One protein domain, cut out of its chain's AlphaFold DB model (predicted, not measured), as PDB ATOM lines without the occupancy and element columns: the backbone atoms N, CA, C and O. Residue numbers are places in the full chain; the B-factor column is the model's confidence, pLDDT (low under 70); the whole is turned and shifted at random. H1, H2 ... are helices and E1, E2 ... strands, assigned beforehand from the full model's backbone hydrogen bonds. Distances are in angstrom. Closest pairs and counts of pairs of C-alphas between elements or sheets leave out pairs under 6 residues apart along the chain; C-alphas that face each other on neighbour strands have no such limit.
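This is residues 298 to 405 of the 424 residues of an uncharacterized protein of Rhodopirellula sp (UniProt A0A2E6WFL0). Six antiparallel strands, E1, E2, E5, E4, E3 and E8, ring a small closed barrel, with the short helix H1 outside it. A hairpin arm, E6 and E7, reaches out from the barrel and makes much of the length. The printed part has 108 residues, 51 of them, under half, in named elements, in the order E1 E2 H1 E3 E4 E5 E6 E7 E8; the class is mostly strand. It is compact, with a radius of gyration of the C-alphas of 14.5 A and spans of 45 by 34 by 20 A.

E1, residues 298 to 303, begins at C-alpha (48.266, -1.997, -16.895). E2 is residues 312 to 317, E3 330 to 335, E4 342 to 351, 23.7 A long, and E5 363 to 370, 22.7 A long. E8, residues 400 to 404, ends at C-alpha (49.953, 2.952, -13.424). H1 is residues 320 to 323; E6 is 382 to 384 and E7 392 to 394.

Round the barrel, N 302 and O 314 join E1 and E2 within hydrogen-bond range at 2.9 A, N 313 and O 367 E2 and E5 at 2.8 A, N 349 and O 368 E5 and E4 at 2.9 A, N 333 and O 344 E4 and E3 at 2.8 A, N 334 and O 401 E3 and E8 at 2.8 A, and N 299 and O 402 E8 and E1 at 2.8 A. E3, E4 and E5 form a meander, each strand the antiparallel neighbour of the one before. E4 bends by 65 degrees at residue 348. H1, too short for an O i to N i+4 pair, has its 1 O i to N i+3 pair within range; it is on the barrel, outside it, at a height over the sheet of 7.1 A, and only just over E2, on which 3 of its C-alphas fall. In the hairpin of E6 and E7, N 384 and O 392 are 2.9 A apart; E6 is apart from E8.

The farthest C-alphas, those of Asn 328 and Thr 388, are 47.2 A apart. The printed part has no cut; the links E4 to E5 and E5 to E6 are long. Mean pLDDT of the printed part is 86.8, with residue 310 under 70.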
ATOM      1  N   MET A 298      48.576  -2.473 -15.559       84.69
ATOM      2  CA  MET A 298      48.266  -1.997 -16.895       84.69
ATOM      3  C   MET A 298      46.754  -1.979 -17.105       84.69
ATOM      4  O   MET A 298      46.050  -2.921 -16.746       84.69
ATOM      5  N   LEU A 299      46.271  -0.894 -17.694       85.88
ATOM      6  CA  LEU A 299      44.872  -0.606 -17.969       85.88
ATOM      7  C   LEU A 299      44.691  -0.422 -19.473       85.88
ATOM      8  O   LEU A 299      45.568   0.118 -20.151       85.88
ATOM      9  N   GLU A 300      43.548  -0.853 -19.998       85.38
ATOM     10  CA  GLU A 300      43.177  -0.543 -21.379       85.38
ATOM     11  C   GLU A 300      42.653   0.896 -21.454       85.38
ATOM     12  O   GLU A 300      41.911   1.339 -20.574       85.38
ATOM     13  N   VAL A 301      43.051   1.629 -22.495       88.62
ATOM     14  CA  VAL A 301      42.719   3.048 -22.648       88.62
ATOM     15  C   VAL A 301      41.980   3.291 -23.950       88.62
ATOM     16  O   VAL A 301      42.438   2.890 -25.021       88.62
ATOM     17  N   THR A 302      40.881   4.036 -23.864       87.69
ATOM     18  CA  THR A 302      40.212   4.611 -25.033       87.69
ATOM     19  C   THR A 302      40.429   6.119 -25.046       87.69
ATOM     20  O   THR A 302      40.064   6.806 -24.097       87.69
ATOM     21  N   LEU A 303      41.000   6.651 -26.125       87.31
ATOM     22  CA  LEU A 303      41.160   8.096 -26.308       87.31
ATOM     23  C   LEU A 303      39.801   8.725 -26.652       87.31
ATOM     24  O   LEU A 303      39.070   8.201 -27.495       87.31
ATOM     25  N   ARG A 304      39.453   9.842 -26.004       84.69
ATOM     26  CA  ARG A 304      38.210  10.600 -26.251       84.69
ATOM     27  C   ARG A 304      38.399  11.779 -27.209       84.69
ATOM     28  O   ARG A 304      37.416  12.305 -27.719       84.69
ATOM     29  N   GLY A 305      39.648  12.142 -27.500       78.62
ATOM     30  CA  GLY A 305      40.015  13.174 -28.469       78.62
ATOM     31  C   GLY A 305      41.088  12.712 -29.453       78.62
ATOM     32  O   GLY A 305      41.438  11.537 -29.523       78.62
ATOM     33  N   ASN A 306      41.657  13.668 -30.187       77.50
ATOM     34  CA  ASN A 306      42.680  13.411 -31.209       77.50
ATOM     35  C   ASN A 306      44.096  13.189 -30.635       77.50
ATOM     36  O   ASN A 306      45.047  13.067 -31.400       77.50
ATOM     37  N   GLY A 307      44.246  13.174 -29.305       74.12
ATOM     38  CA  GLY A 307      45.511  12.882 -28.623       74.12
ATOM     39  C   GLY A 307      46.501  14.045 -28.496       74.12
ATOM     40  O   GLY A 307      47.614  13.816 -28.046       74.12
ATOM     41  N   TYR A 308      46.140  15.278 -28.856       79.00
ATOM     42  CA  TYR A 308      47.031  16.442 -28.717       79.00
ATOM     43  C   TYR A 308      47.150  16.926 -27.259       79.00
ATOM     44  O   TYR A 308      46.137  17.013 -26.568       79.00
ATOM     45  N   GLY A 309      48.368  17.266 -26.820       75.19
ATOM     46  CA  GLY A 309      48.682  17.944 -25.552       75.19
ATOM     47  C   GLY A 309      48.473  17.137 -24.265       75.19
ATOM     48  O   GLY A 309      48.498  17.708 -23.174       75.19
ATOM     49  N   GLY A 310      48.244  15.828 -24.372       69.88
ATOM     50  CA  GLY A 310      47.574  15.090 -23.308       69.88
ATOM     51  C   GLY A 310      46.087  15.454 -23.321       69.88
ATOM     52  O   GLY A 310      45.676  16.565 -22.997       69.88
ATOM     53  N   GLY A 311      45.282  14.514 -23.803       85.00
ATOM     54  CA  GLY A 311      43.854  14.715 -24.001       85.00
ATOM     55  C   GLY A 311      43.010  14.076 -22.907       85.00
ATOM     56  O   GLY A 311      43.467  13.744 -21.814       85.00
ATOM     57  N   GLU A 312      41.750  13.852 -23.253       91.12
ATOM     58  CA  GLU A 312      40.831  13.058 -22.452       91.12
ATOM     59  C   GLU A 312      40.973  11.578 -22.798       91.12
ATOM     60  O   GLU A 312      41.005  11.178 -23.971       91.12
ATOM     61  N   ILE A 313      41.038  10.760 -21.758       92.25
ATOM     62  CA  ILE A 313      41.163   9.318 -21.856       92.25
ATOM     63  C   ILE A 313      40.114   8.644 -20.984       92.25
ATOM     64  O   ILE A 313      39.728   9.151 -19.936       92.25
ATOM     65  N   ARG A 314      39.696   7.456 -21.404       92.31
ATOM     66  CA  ARG A 314      38.890   6.543 -20.604       92.31
ATOM     67  C   ARG A 314      39.736   5.352 -20.206       92.31
ATOM     68  O   ARG A 314      40.214   4.626 -21.079       92.31
ATOM     69  N   LEU A 315      39.895   5.148 -18.906       91.44
ATOM     70  CA  LEU A 315      40.601   4.007 -18.333       91.44
ATOM     71  C   LEU A 315      39.611   2.868 -18.100       91.44
ATOM     72  O   LEU A 315      38.566   3.091 -17.498       91.44
ATOM     73  N   HIS A 316      39.945   1.659 -18.547       88.56
ATOM     74  CA  HIS A 316      39.107   0.469 -18.407       88.56
ATOM     75  C   HIS A 316      39.778  -0.594 -17.535       88.56
ATOM     76  O   HIS A 316      40.979  -0.851 -17.653       88.56
ATOM     77  N   SER A 317      38.981  -1.265 -16.701       85.06
ATOM     78  CA  SER A 317      39.416  -2.427 -15.924       85.06
ATOM     79  C   SER A 317      38.266  -3.393 -15.636       85.06
ATOM     80  O   SER A 317      37.110  -2.993 -15.521       85.06
ATOM     81  N   ALA A 318      38.590  -4.673 -15.456       82.19
ATOM     82  CA  ALA A 318      37.665  -5.660 -14.892       82.19
ATOM     83  C   ALA A 318      37.540  -5.550 -13.358       82.19
ATOM     84  O   ALA A 318      36.572  -6.037 -12.783       82.19
ATOM     85  N   ASN A 319      38.499  -4.890 -12.700       80.31
ATOM     86  CA  ASN A 319      38.597  -4.780 -11.246       80.31
ATOM     87  C   ASN A 319      38.524  -3.312 -10.810       80.31
ATOM     88  O   ASN A 319      39.342  -2.503 -11.255       80.31
ATOM     89  N   ILE A 320      37.609  -2.997  -9.885       82.88
ATOM     90  CA  ILE A 320      37.453  -1.652  -9.302       82.88
ATOM     91  C   ILE A 320      38.755  -1.147  -8.646       82.88
ATOM     92  O   ILE A 320      39.146  -0.024  -8.964       82.88
ATOM     93  N   PRO A 321      39.494  -1.939  -7.834       83.25
ATOM     94  CA  PRO A 321      40.729  -1.458  -7.199       83.25
ATOM     95  C   PRO A 321      41.813  -1.014  -8.190       83.25
ATOM     96  O   PRO A 321      42.645  -0.173  -7.878       83.25
ATOM     97  N   ALA A 322      41.799  -1.529  -9.424       81.00
ATOM     98  CA  ALA A 322      42.762  -1.111 -10.439       81.00
ATOM     99  C   ALA A 322      42.510   0.325 -10.948       81.00
ATOM    100  O   ALA A 322      43.415   0.944 -11.511       81.00
ATOM    101  N   LEU A 323      41.301   0.858 -10.743       87.06
ATOM    102  CA  LEU A 323      40.914   2.231 -11.074       87.06
ATOM    103  C   LEU A 323      41.056   3.187  -9.878       87.06
ATOM    104  O   LEU A 323      40.637   4.346  -9.979       87.06
ATOM    105  N   ASP A 324      41.660   2.735  -8.770       87.06
ATOM    106  CA  ASP A 324      42.038   3.611  -7.662       87.06
ATOM    107  C   ASP A 324      43.275   4.435  -8.035       87.06
ATOM    108  O   ASP A 324      44.419   4.122  -7.709       87.06
ATOM    109  N   ILE A 325      43.021   5.452  -8.849       90.00
ATOM    110  CA  ILE A 325      43.984   6.428  -9.338       90.00
ATOM    111  C   ILE A 325      43.504   7.796  -8.860       90.00
ATOM    112  O   ILE A 325      42.292   8.055  -8.812       90.00
ATOM    113  N   LYS A 326      44.441   8.654  -8.459       91.19
ATOM    114  CA  LYS A 326      44.171   9.968  -7.883       91.19
ATOM    115  C   LYS A 326      44.610  11.088  -8.819       91.19
ATOM    116  O   LYS A 326      45.366  10.916  -9.773       91.19
ATOM    117  N   HIS A 327      44.110  12.278  -8.510       92.06
ATOM    118  CA  HIS A 327      44.594  13.519  -9.095       92.06
ATOM    119  C   HIS A 327      46.097  13.672  -8.839       92.06
ATOM    120  O   HIS A 327      46.562  13.350  -7.748       92.06
ATOM    121  N   ASN A 328      46.830  14.220  -9.810       91.12
ATOM    122  CA  ASN A 328      48.290  14.379  -9.794       91.12
ATOM    123  C   ASN A 328      49.118  13.090  -9.855       91.12
ATOM    124  O   ASN A 328      50.346  13.192  -9.839       91.12
ATOM    125  N   ASP A 329      48.498  11.917  -9.980       92.94
ATOM    126  CA  ASP A 329      49.246  10.690 -10.230       92.94
ATOM    127  C   ASP A 329      49.858  10.674 -11.637       92.94
ATOM    128  O   ASP A 329      49.445  11.398 -12.551       92.94
ATOM    129  N   TRP A 330      50.849   9.806 -11.813       95.06
ATOM    130  CA  TRP A 330      51.533   9.596 -13.081       95.06
ATOM    131  C   TRP A 330      51.125   8.273 -13.715       95.06
ATOM    132  O   TRP A 330      51.017   7.242 -13.048       95.06
ATOM    133  N   ILE A 331      50.955   8.298 -15.033       94.50
ATOM    134  CA  ILE A 331      50.755   7.101 -15.846       94.50
ATOM    135  C   ILE A 331      51.700   7.116 -17.039       94.50
ATOM    136  O   ILE A 331      52.064   8.171 -17.553       94.50
ATOM    137  N   MET A 332      52.066   5.936 -17.519       94.12
ATOM    138  CA  MET A 332      52.812   5.781 -18.761       94.12
ATOM    139  C   MET A 332      51.888   5.216 -19.833       94.12
ATOM    140  O   MET A 332      51.397   4.094 -19.695       94.12
ATOM    141  N   LEU A 333      51.657   5.963 -20.910       92.81
ATOM    142  CA  LEU A 333      50.970   5.424 -22.079       92.81
ATOM    143  C   LEU A 333      51.930   4.578 -22.900       92.81
ATOM    144  O   LEU A 333      53.105   4.911 -23.047       92.81
ATOM    145  N   SER A 334      51.409   3.484 -23.443       90.69
ATOM    146  CA  SER A 334      52.153   2.554 -24.277       90.69
ATOM    147  C   SER A 334      51.288   2.012 -25.407       90.69
ATOM    148  O   SER A 334      50.125   1.655 -25.208       90.69
ATOM    149  N   ALA A 335      51.850   1.960 -26.611       87.81
ATOM    150  CA  ALA A 335      51.204   1.348 -27.765       87.81
ATOM    151  C   ALA A 335      52.241   0.826 -28.757       87.81
ATOM    152  O   ALA A 335      53.342   1.371 -28.898       87.81
ATOM    153  N   GLN A 336      51.852  -0.211 -29.492       84.75
ATOM    154  CA  GLN A 336      52.595  -0.644 -30.664       84.75
ATOM    155  C   GLN A 336      52.426   0.356 -31.805       84.75
ATOM    156  O   GLN A 336      51.427   1.064 -31.908       84.75
ATOM    157  N   SER A 337      53.428   0.417 -32.668       79.94
ATOM    158  CA  SER A 337      53.458   1.315 -33.813       79.94
ATOM    159  C   SER A 337      54.266   0.682 -34.941       79.94
ATOM    160  O   SER A 337      55.154  -0.135 -34.699       79.94
ATOM    161  N   SER A 338      54.011   1.101 -36.177       76.44
ATOM    162  CA  SER A 338      54.873   0.847 -37.340       76.44
ATOM    163  C   SER A 338      56.344   1.231 -37.117       76.44
ATOM    164  O   SER A 338      57.247   0.601 -37.672       76.44
ATOM    165  N   LEU A 339      56.622   2.221 -36.259       73.88
ATOM    166  CA  LEU A 339      57.991   2.561 -35.869       73.88
ATOM    167  C   LEU A 339      58.521   1.689 -34.731       73.88
ATOM    168  O   LEU A 339      59.701   1.793 -34.441       73.88
ATOM    169  N   GLY A 340      57.718   0.802 -34.147       78.94
ATOM    170  CA  GLY A 340      57.973  -0.020 -32.959       78.94
ATOM    171  C   GLY A 340      57.396   0.595 -31.675       78.94
ATOM    172  O   GLY A 340      56.831   1.685 -31.733       78.94
ATOM    173  N   PRO A 341      57.493  -0.101 -30.532       84.88
ATOM    174  CA  PRO A 341      56.733   0.232 -29.330       84.88
ATOM    175  C   PRO A 341      57.098   1.617 -28.783       84.88
ATOM    176  O   PRO A 341      58.276   1.949 -28.643       84.88
ATOM    177  N   GLN A 342      56.076   2.412 -28.474       87.00
ATOM    178  CA  GLN A 342      56.202   3.767 -27.936       87.00
ATOM    179  C   GLN A 342      55.753   3.800 -26.483       87.00
ATOM    180  O   GLN A 342      54.768   3.151 -26.134       87.00
ATOM    181  N   PHE A 343      56.459   4.581 -25.664       91.81
ATOM    182  CA  PHE A 343      56.136   4.785 -24.256       91.81
ATOM    183  C   PHE A 343      56.364   6.248 -23.896       91.81
ATOM    184  O   PHE A 343      57.405   6.801 -24.244       91.81
ATOM    185  N   ARG A 344      55.402   6.880 -23.225       92.31
ATOM    186  CA  ARG A 344      55.506   8.279 -22.784       92.31
ATOM    187  C   ARG A 344      54.811   8.454 -21.439       92.31
ATOM    188  O   ARG A 344      53.750   7.867 -21.217       92.31
ATOM    189  N   TRP A 345      55.414   9.242 -20.555       94.81
ATOM    190  CA  TRP A 345      54.845   9.562 -19.250       94.81
ATOM    191  C   TRP A 345      53.896  10.754 -19.342       94.81
ATOM    192  O   TRP A 345      54.145  11.719 -20.060       94.81
ATOM    193  N   TYR A 346      52.801  10.665 -18.599       95.25
ATOM    194  CA  TYR A 346      51.762  11.678 -18.518       95.25
ATOM    195  C   TYR A 346      51.367  11.893 -17.068       95.25
ATOM    196  O   TYR A 346      51.286  10.949 -16.277       95.25
ATOM    197  N   ARG A 347      51.055  13.144 -16.743       94.56
ATOM    198  CA  ARG A 347      50.495  13.510 -15.447       94.56
ATOM    199  C   ARG A 347      48.981  13.577 -15.546       94.56
ATOM    200  O   ARG A 347      48.448  14.183 -16.473       94.56
ATOM    201  N   ILE A 348      48.278  12.993 -14.584       94.75
ATOM    202  CA  ILE A 348      46.823  13.094 -14.490       94.75
ATOM    203  C   ILE A 348      46.476  14.446 -13.875       94.75
ATOM    204  O   ILE A 348      46.747  14.702 -12.701       94.75
ATOM    205  N   SER A 349      45.865  15.316 -14.677       94.19
ATOM    206  CA  SER A 349      45.377  16.614 -14.210       94.19
ATOM    207  C   SER A 349      44.026  16.483 -13.516       94.19
ATOM    208  O   SER A 349      43.771  17.188 -12.543       94.19
ATOM    209  N   PHE A 350      43.161  15.610 -14.028       94.25
ATOM    210  CA  PHE A 350      41.809  15.411 -13.520       94.25
ATOM    211  C   PHE A 350      41.373  13.956 -13.699       94.25
ATOM    212  O   PHE A 350      41.739  13.330 -14.694       94.25
ATOM    213  N   ILE A 351      40.602  13.430 -12.750       94.56
ATOM    214  CA  ILE A 351      39.960  12.118 -12.850       94.56
ATOM    215  C   ILE A 351      38.589  12.168 -12.174       94.56
ATOM    216  O   ILE A 351      38.465  12.707 -11.077       94.56
ATOM    217  N   ASP A 352      37.572  11.592 -12.813       93.81
ATOM    218  CA  ASP A 352      36.208  11.556 -12.270       93.81
ATOM    219  C   ASP A 352      36.167  10.871 -10.910       93.81
ATOM    220  O   ASP A 352      36.726   9.791 -10.782       93.81
ATOM    221  N   ASP A 353      35.452  11.403  -9.919       88.75
ATOM    222  CA  ASP A 353      35.428  10.850  -8.554       88.75
ATOM    223  C   ASP A 353      34.831   9.432  -8.451       88.75
ATOM    224  O   ASP A 353      35.266   8.644  -7.610       88.75
ATOM    225  N   GLU A 354      33.885   9.073  -9.322       89.88
ATOM    226  CA  GLU A 354      33.150   7.804  -9.253       89.88
ATOM    227  C   GLU A 354      33.534   6.837 -10.382       89.88
ATOM    228  O   GLU A 354      33.677   7.214 -11.545       89.88
ATOM    229  N   VAL A 355      33.659   5.552 -10.037       91.75
ATOM    230  CA  VAL A 355      33.854   4.469 -11.008       91.75
ATOM    231  C   VAL A 355      32.523   4.134 -11.672       91.75
ATOM    232  O   VAL A 355      31.568   3.730 -11.015       91.75
ATOM    233  N   GLN A 356      32.479   4.235 -12.995       92.31
ATOM    234  CA  GLN A 356      31.301   3.924 -13.792       92.31
ATOM    235  C   GLN A 356      31.323   2.465 -14.261       92.31
ATOM    236  O   GLN A 356      32.383   1.880 -14.491       92.31
ATOM    237  N   THR A 357      30.144   1.870 -14.454       91.69
ATOM    238  CA  THR A 357      30.005   0.507 -14.999       91.69
ATOM    239  C   THR A 357      29.564   0.572 -16.461       91.69
ATOM    240  O   THR A 357      28.560   1.199 -16.796       91.69
ATOM    241  N   ALA A 358      30.320  -0.058 -17.355       85.94
ATOM    242  CA  ALA A 358      29.981  -0.189 -18.766       85.94
ATOM    243  C   ALA A 358      28.992  -1.345 -19.000       85.94
ATOM    244  O   ALA A 358      28.914  -2.296 -18.226       85.94
ATOM    245  N   ALA A 359      28.264  -1.298 -20.120       82.44
ATOM    246  CA  ALA A 359      27.235  -2.290 -20.466       82.44
ATOM    247  C   ALA A 359      27.758  -3.738 -20.591       82.44
ATOM    248  O   ALA A 359      26.986  -4.685 -20.497       82.44
ATOM    249  N   ASN A 360      29.066  -3.914 -20.792       80.38
ATOM    250  CA  ASN A 360      29.746  -5.210 -20.851       80.38
ATOM    251  C   ASN A 360      30.199  -5.733 -19.469       80.38
ATOM    252  O   ASN A 360      30.919  -6.726 -19.414       80.38
ATOM    253  N   GLY A 361      29.839  -5.053 -18.374       81.56
ATOM    254  CA  GLY A 361      30.249  -5.402 -17.010       81.56
ATOM    255  C   GLY A 361      31.673  -4.976 -16.633       81.56
ATOM    256  O   GLY A 361      32.123  -5.305 -15.541       81.56
ATOM    257  N   THR A 362      32.389  -4.252 -17.503       86.88
ATOM    258  CA  THR A 362      33.690  -3.644 -17.159       86.88
ATOM    259  C   THR A 362      33.503  -2.307 -16.455       86.88
ATOM    260  O   THR A 362      32.500  -1.623 -16.653       86.88
ATOM    261  N   PHE A 363      34.482  -1.909 -15.655       90.06
ATOM    262  CA  PHE A 363      34.497  -0.625 -14.967       90.06
ATOM    263  C   PHE A 363      35.341   0.386 -15.738       90.06
ATOM    264  O   PHE A 363      36.328   0.017 -16.386       90.06
ATOM    265  N   TYR A 364      34.970   1.662 -15.665       92.38
ATOM    266  CA  TYR A 364      35.748   2.740 -16.262       92.38
ATOM    267  C   TYR A 364      35.720   4.034 -15.444       92.38
ATOM    268  O   TYR A 364      34.793   4.275 -14.673       92.38
ATOM    269  N   ARG A 365      36.739   4.873 -15.647       93.44
ATOM    270  CA  ARG A 365      36.786   6.280 -15.211       93.44
ATOM    271  C   ARG A 365      37.327   7.131 -16.351       93.44
ATOM    272  O   ARG A 365      38.237   6.679 -17.058       93.44
ATOM    273  N   ASP A 366      36.778   8.327 -16.529       93.56
ATOM    274  CA  ASP A 366      37.353   9.306 -17.444       93.56
ATOM    275  C   ASP A 366      38.398  10.156 -16.706       93.56
ATOM    276  O   ASP A 366      38.290  10.435 -15.508       93.56
ATOM    277  N   ALA A 367      39.469  10.489 -17.418       94.12
ATOM    278  CA  ALA A 367      40.583  11.264 -16.901       94.12
ATOM    279  C   ALA A 367      41.121  12.215 -17.971       94.12
ATOM    280  O   ALA A 367      41.126  11.907 -19.164       94.12
ATOM    281  N   THR A 368      41.638  13.356 -17.529       93.81
ATOM    282  CA  THR A 368      42.382  14.297 -18.367       93.81
ATOM    283  C   THR A 368      43.855  14.214 -18.006       93.81
ATOM    284  O   THR A 368      44.238  14.376 -16.843       93.81
ATOM    285  N   ILE A 369      44.685  13.973 -19.012       94.31
ATOM    286  CA  ILE A 369      46.131  13.819 -18.857       94.31
ATOM    287  C   ILE A 369      46.868  14.987 -19.497       94.31
ATOM    288  O   ILE A 369      46.361  15.600 -20.420       94.31
ATOM    289  N   GLN A 370      48.069  15.286 -19.023       92.88
ATOM    290  CA  GLN A 370      48.945  16.319 -19.572       92.88
ATOM    291  C   GLN A 370      50.270  15.689 -19.984       92.88
ATOM    292  O   GLN A 370      50.857  14.921 -19.216       92.88
ATOM    293  N   GLY A 371      50.730  16.000 -21.194       89.00
ATOM    294  CA  GLY A 371      51.984  15.475 -21.725       89.00
ATOM    295  C   GLY A 371      52.114  15.656 -23.242       89.00
ATOM    296  O   GLY A 371      51.389  16.462 -23.826       89.00
ATOM    297  N   PRO A 372      53.043  14.935 -23.889       87.38
ATOM    298  CA  PRO A 372      53.288  15.055 -25.325       87.38
ATOM    299  C   PRO A 372      52.122  14.530 -26.175       87.38
ATOM    300  O   PRO A 372      51.261  13.784 -25.704       87.38
ATOM    301  N   ASP A 373      52.109  14.876 -27.459       86.69
ATOM    302  CA  ASP A 373      51.071  14.421 -28.385       86.69
ATOM    303  C   ASP A 373      51.069  12.889 -28.554       86.69
ATOM    304  O   ASP A 373      52.097  12.257 -28.800       86.69
ATOM    305  N   TRP A 374      49.878  12.294 -28.471       88.00
ATOM    306  CA  TRP A 374      49.583  10.874 -28.679       88.00
ATOM    307  C   TRP A 374      48.590  10.688 -29.840       88.00
ATOM    308  O   TRP A 374      47.504  10.130 -29.696       88.00
ATOM    309  N   ASN A 375      48.936  11.227 -31.007       84.81
ATOM    310  CA  ASN A 375      48.006  11.498 -32.114       84.81
ATOM    311  C   ASN A 375      48.259  10.664 -33.386       84.81
ATOM    312  O   ASN A 375      47.832  11.045 -34.479       84.81
ATOM    313  N   ARG A 376      48.979   9.539 -33.298       81.31
ATOM    314  CA  ARG A 376      49.276   8.736 -34.495       81.31
ATOM    315  C   ARG A 376      48.019   8.045 -35.011       81.31
ATOM    316  O   ARG A 376      47.265   7.451 -34.244       81.31
ATOM    317  N   ALA A 377      47.849   8.044 -36.332       79.94
ATOM    318  CA  ALA A 377      46.675   7.470 -36.994       79.94
ATOM    319  C   ALA A 377      46.428   5.992 -36.630       79.94
ATOM    320  O   ALA A 377      45.286   5.576 -36.498       79.94
ATOM    321  N   GLU A 378      47.488   5.212 -36.402       83.12
ATOM    322  CA  GLU A 378      47.403   3.788 -36.032       83.12
ATOM    323  C   GLU A 378      46.850   3.534 -34.611       83.12
ATOM    324  O   GLU A 378      46.469   2.406 -34.291       83.12
ATOM    325  N   TRP A 379      46.777   4.577 -33.777       84.56
ATOM    326  CA  TRP A 379      46.235   4.542 -32.412       84.56
ATOM    327  C   TRP A 379      44.823   5.117 -32.311       84.56
ATOM    328  O   TRP A 379      44.178   4.987 -31.270       84.56
ATOM    329  N   LEU A 380      44.338   5.752 -33.380       84.44
ATOM    330  CA  LEU A 380      43.028   6.387 -33.428       84.44
ATOM    331  C   LEU A 380      42.022   5.491 -34.171       84.44
ATOM    332  O   LEU A 380      42.389   4.790 -35.119       84.44
ATOM    333  N   PRO A 381      40.737   5.504 -33.779       83.88
ATOM    334  CA  PRO A 381      39.685   4.866 -34.560       83.88
ATOM    335  C   PRO A 381      39.613   5.476 -35.963       83.88
ATOM    336  O   PRO A 381      39.684   6.694 -36.122       83.88
ATOM    337  N   THR A 382      39.434   4.642 -36.987       83.12
ATOM    338  CA  THR A 382      39.296   5.118 -38.372       83.12
ATOM    339  C   THR A 382      37.854   4.994 -38.832       83.12
ATOM    340  O   THR A 382      37.227   3.952 -38.659       83.12
ATOM    341  N   VAL A 383      37.326   6.044 -39.456       84.12
ATOM    342  CA  VAL A 383      35.978   6.035 -40.029       84.12
ATOM    343  C   VAL A 383      36.074   5.703 -41.514       84.12
ATOM    344  O   VAL A 383      36.624   6.480 -42.290       84.12
ATOM    345  N   THR A 384      35.537   4.553 -41.920       84.00
ATOM    346  CA  THR A 384      35.442   4.175 -43.333       84.00
ATOM    347  C   THR A 384      34.079   4.598 -43.883       84.00
ATOM    348  O   THR A 384      33.050   4.119 -43.388       84.00
ATOM    349  N   PRO A 385      34.032   5.481 -44.901       83.12
ATOM    350  CA  PRO A 385      32.785   5.849 -45.557       83.12
ATOM    351  C   PRO A 385      32.150   4.620 -46.207       83.12
ATOM    352  O   PRO A 385      32.806   3.906 -46.963       83.12
ATOM    353  N   ASN A 386      30.870   4.386 -45.931       80.56
ATOM    354  CA  ASN A 386      30.084   3.376 -46.626       80.56
ATOM    355  C   ASN A 386      29.186   4.084 -47.650       80.56
ATOM    356  O   ASN A 386      28.484   5.033 -47.311       80.56
ATOM    357  N   THR A 387      29.228   3.654 -48.912       80.19
ATOM    358  CA  THR A 387      28.440   4.258 -49.998       80.19
ATOM    359  C   THR A 387      26.972   3.826 -49.992       80.19
ATOM    360  O   THR A 387      26.161   4.443 -50.676       80.19
ATOM    361  N   THR A 388      26.609   2.797 -49.219       84.00
ATOM    362  CA  THR A 388      25.247   2.238 -49.155       84.00
ATOM    363  C   THR A 388      24.670   2.183 -47.736       84.00
ATOM    364  O   THR A 388      23.594   1.623 -47.533       84.00
ATOM    365  N   GLY A 389      25.340   2.780 -46.745       81.56
ATOM    366  CA  GLY A 389      24.911   2.748 -45.346       81.56
ATOM    367  C   GLY A 389      25.660   3.744 -44.453       81.56
ATOM    368  O   GLY A 389      26.454   4.540 -44.955       81.56
ATOM    369  N   PRO A 390      25.424   3.726 -43.129       85.12
ATOM    370  CA  PRO A 390      26.174   4.562 -42.200       85.12
ATOM    371  C   PRO A 390      27.672   4.204 -42.237       85.12
ATOM    372  O   PRO A 390      28.025   3.038 -42.451       85.12
ATOM    373  N   PRO A 391      28.565   5.189 -42.035       85.19
ATOM    374  CA  PRO A 391      30.000   4.949 -42.011       85.19
ATOM    375  C   PRO A 391      30.365   3.956 -40.904       85.19
ATOM    376  O   PRO A 391      29.798   3.974 -39.812       85.19
ATOM    377  N   THR A 392      31.316   3.072 -41.192       86.06
ATOM    378  CA  THR A 392      31.792   2.076 -40.228       86.06
ATOM    379  C   THR A 392      32.957   2.654 -39.434       86.06
ATOM    380  O   THR A 392      33.934   3.123 -40.020       86.06
ATOM    381  N   VAL A 393      32.858   2.625 -38.104       83.94
ATOM    382  CA  VAL A 393      33.964   2.991 -37.211       83.94
ATOM    383  C   VAL A 393      34.791   1.741 -36.950       83.94
ATOM    384  O   VAL A 393      34.335   0.816 -36.278       83.94
ATOM    385  N   ASN A 394      35.999   1.709 -37.497       83.19
ATOM    386  CA  ASN A 394      36.950   0.639 -37.250       83.19
ATOM    387  C   ASN A 394      37.749   0.932 -35.972       83.19
ATOM    388  O   ASN A 394      38.151   2.083 -35.756       83.19
ATOM    389  N   PRO A 395      38.000  -0.087 -35.131       81.81
ATOM    390  CA  PRO A 395      38.864   0.065 -33.967       81.81
ATOM    391  C   PRO A 395      40.291   0.447 -34.394       81.81
ATOM    392  O   PRO A 395      40.681   0.187 -35.537       81.81
ATOM    393  N   PRO A 396      41.084   1.045 -33.488       81.75
ATOM    394  CA  PRO A 396      42.477   1.360 -33.777       81.75
ATOM    395  C   PRO A 396      43.263   0.088 -34.113       81.75
ATOM    396  O   PRO A 396      43.005  -0.985 -33.559       81.75
ATOM    397  N   GLN A 397      44.246   0.219 -35.007       81.94
ATOM    398  CA  GLN A 397      45.114  -0.892 -35.402       81.94
ATOM    399  C   GLN A 397      45.907  -1.427 -34.202       81.94
ATOM    400  O   GLN A 397      46.037  -2.641 -34.032       81.94
ATOM    401  N   TYR A 398      46.401  -0.519 -33.355       83.88
ATOM    402  CA  TYR A 398      47.070  -0.852 -32.103       83.88
ATOM    403  C   TYR A 398      46.360  -0.191 -30.926       83.88
ATOM    404  O   TYR A 398      46.122   1.016 -30.917       83.88
ATOM    405  N   LYS A 399      46.036  -0.995 -29.911       84.62
ATOM    406  CA  LYS A 399      45.413  -0.507 -28.680       84.62
ATOM    407  C   LYS A 399      46.429   0.229 -27.811       84.62
ATOM    408  O   LYS A 399      47.563  -0.228 -27.652       84.62
ATOM    409  N   THR A 400      45.990   1.337 -27.220       88.00
ATOM    410  CA  THR A 400      46.767   2.074 -26.219       88.00
ATOM    411  C   THR A 400      46.491   1.500 -24.833       88.00
ATOM    412  O   THR A 400      45.346   1.223 -24.474       88.00
ATOM    413  N   HIS A 401      47.551   1.345 -24.050       88.88
ATOM    414  CA  HIS A 401      47.494   0.897 -22.667       88.88
ATOM    415  C   HIS A 401      48.124   1.950 -21.758       88.88
ATOM    416  O   HIS A 401      49.119   2.571 -22.131       88.88
ATOM    417  N   ALA A 402      47.575   2.125 -20.560       90.88
ATOM    418  CA  ALA A 402      48.148   2.957 -19.512       90.88
ATOM    419  C   ALA A 402      48.753   2.062 -18.442       90.88
ATOM    420  O   ALA A 402      48.088   1.178 -17.912       90.88
ATOM    421  N   THR A 403      50.002   2.322 -18.093       90.38
ATOM    422  CA  THR A 403      50.638   1.732 -16.922       90.38
ATOM    423  C   THR A 403      50.525   2.703 -15.775       90.38
ATOM    424  O   THR A 403      51.026   3.822 -15.865       90.38
ATOM    425  N   PHE A 404      49.907   2.259 -14.694       90.50
ATOM    426  CA  PHE A 404      49.953   2.952 -13.424       90.50
ATOM    427  C   PHE A 404      51.016   2.306 -12.542       90.50
ATOM    428  O   PHE A 404      51.009   1.086 -12.340       90.50
ATOM    429  N   VAL A 405      51.914   3.134 -12.014       89.25
ATOM    430  CA  VAL A 405      52.864   2.725 -10.984       89.25
ATOM    431  C   VAL A 405      52.541   3.510  -9.714       89.25
ATOM    432  O   VAL A 405      52.601   4.742  -9.740       89.25
TER     433      VAL A 405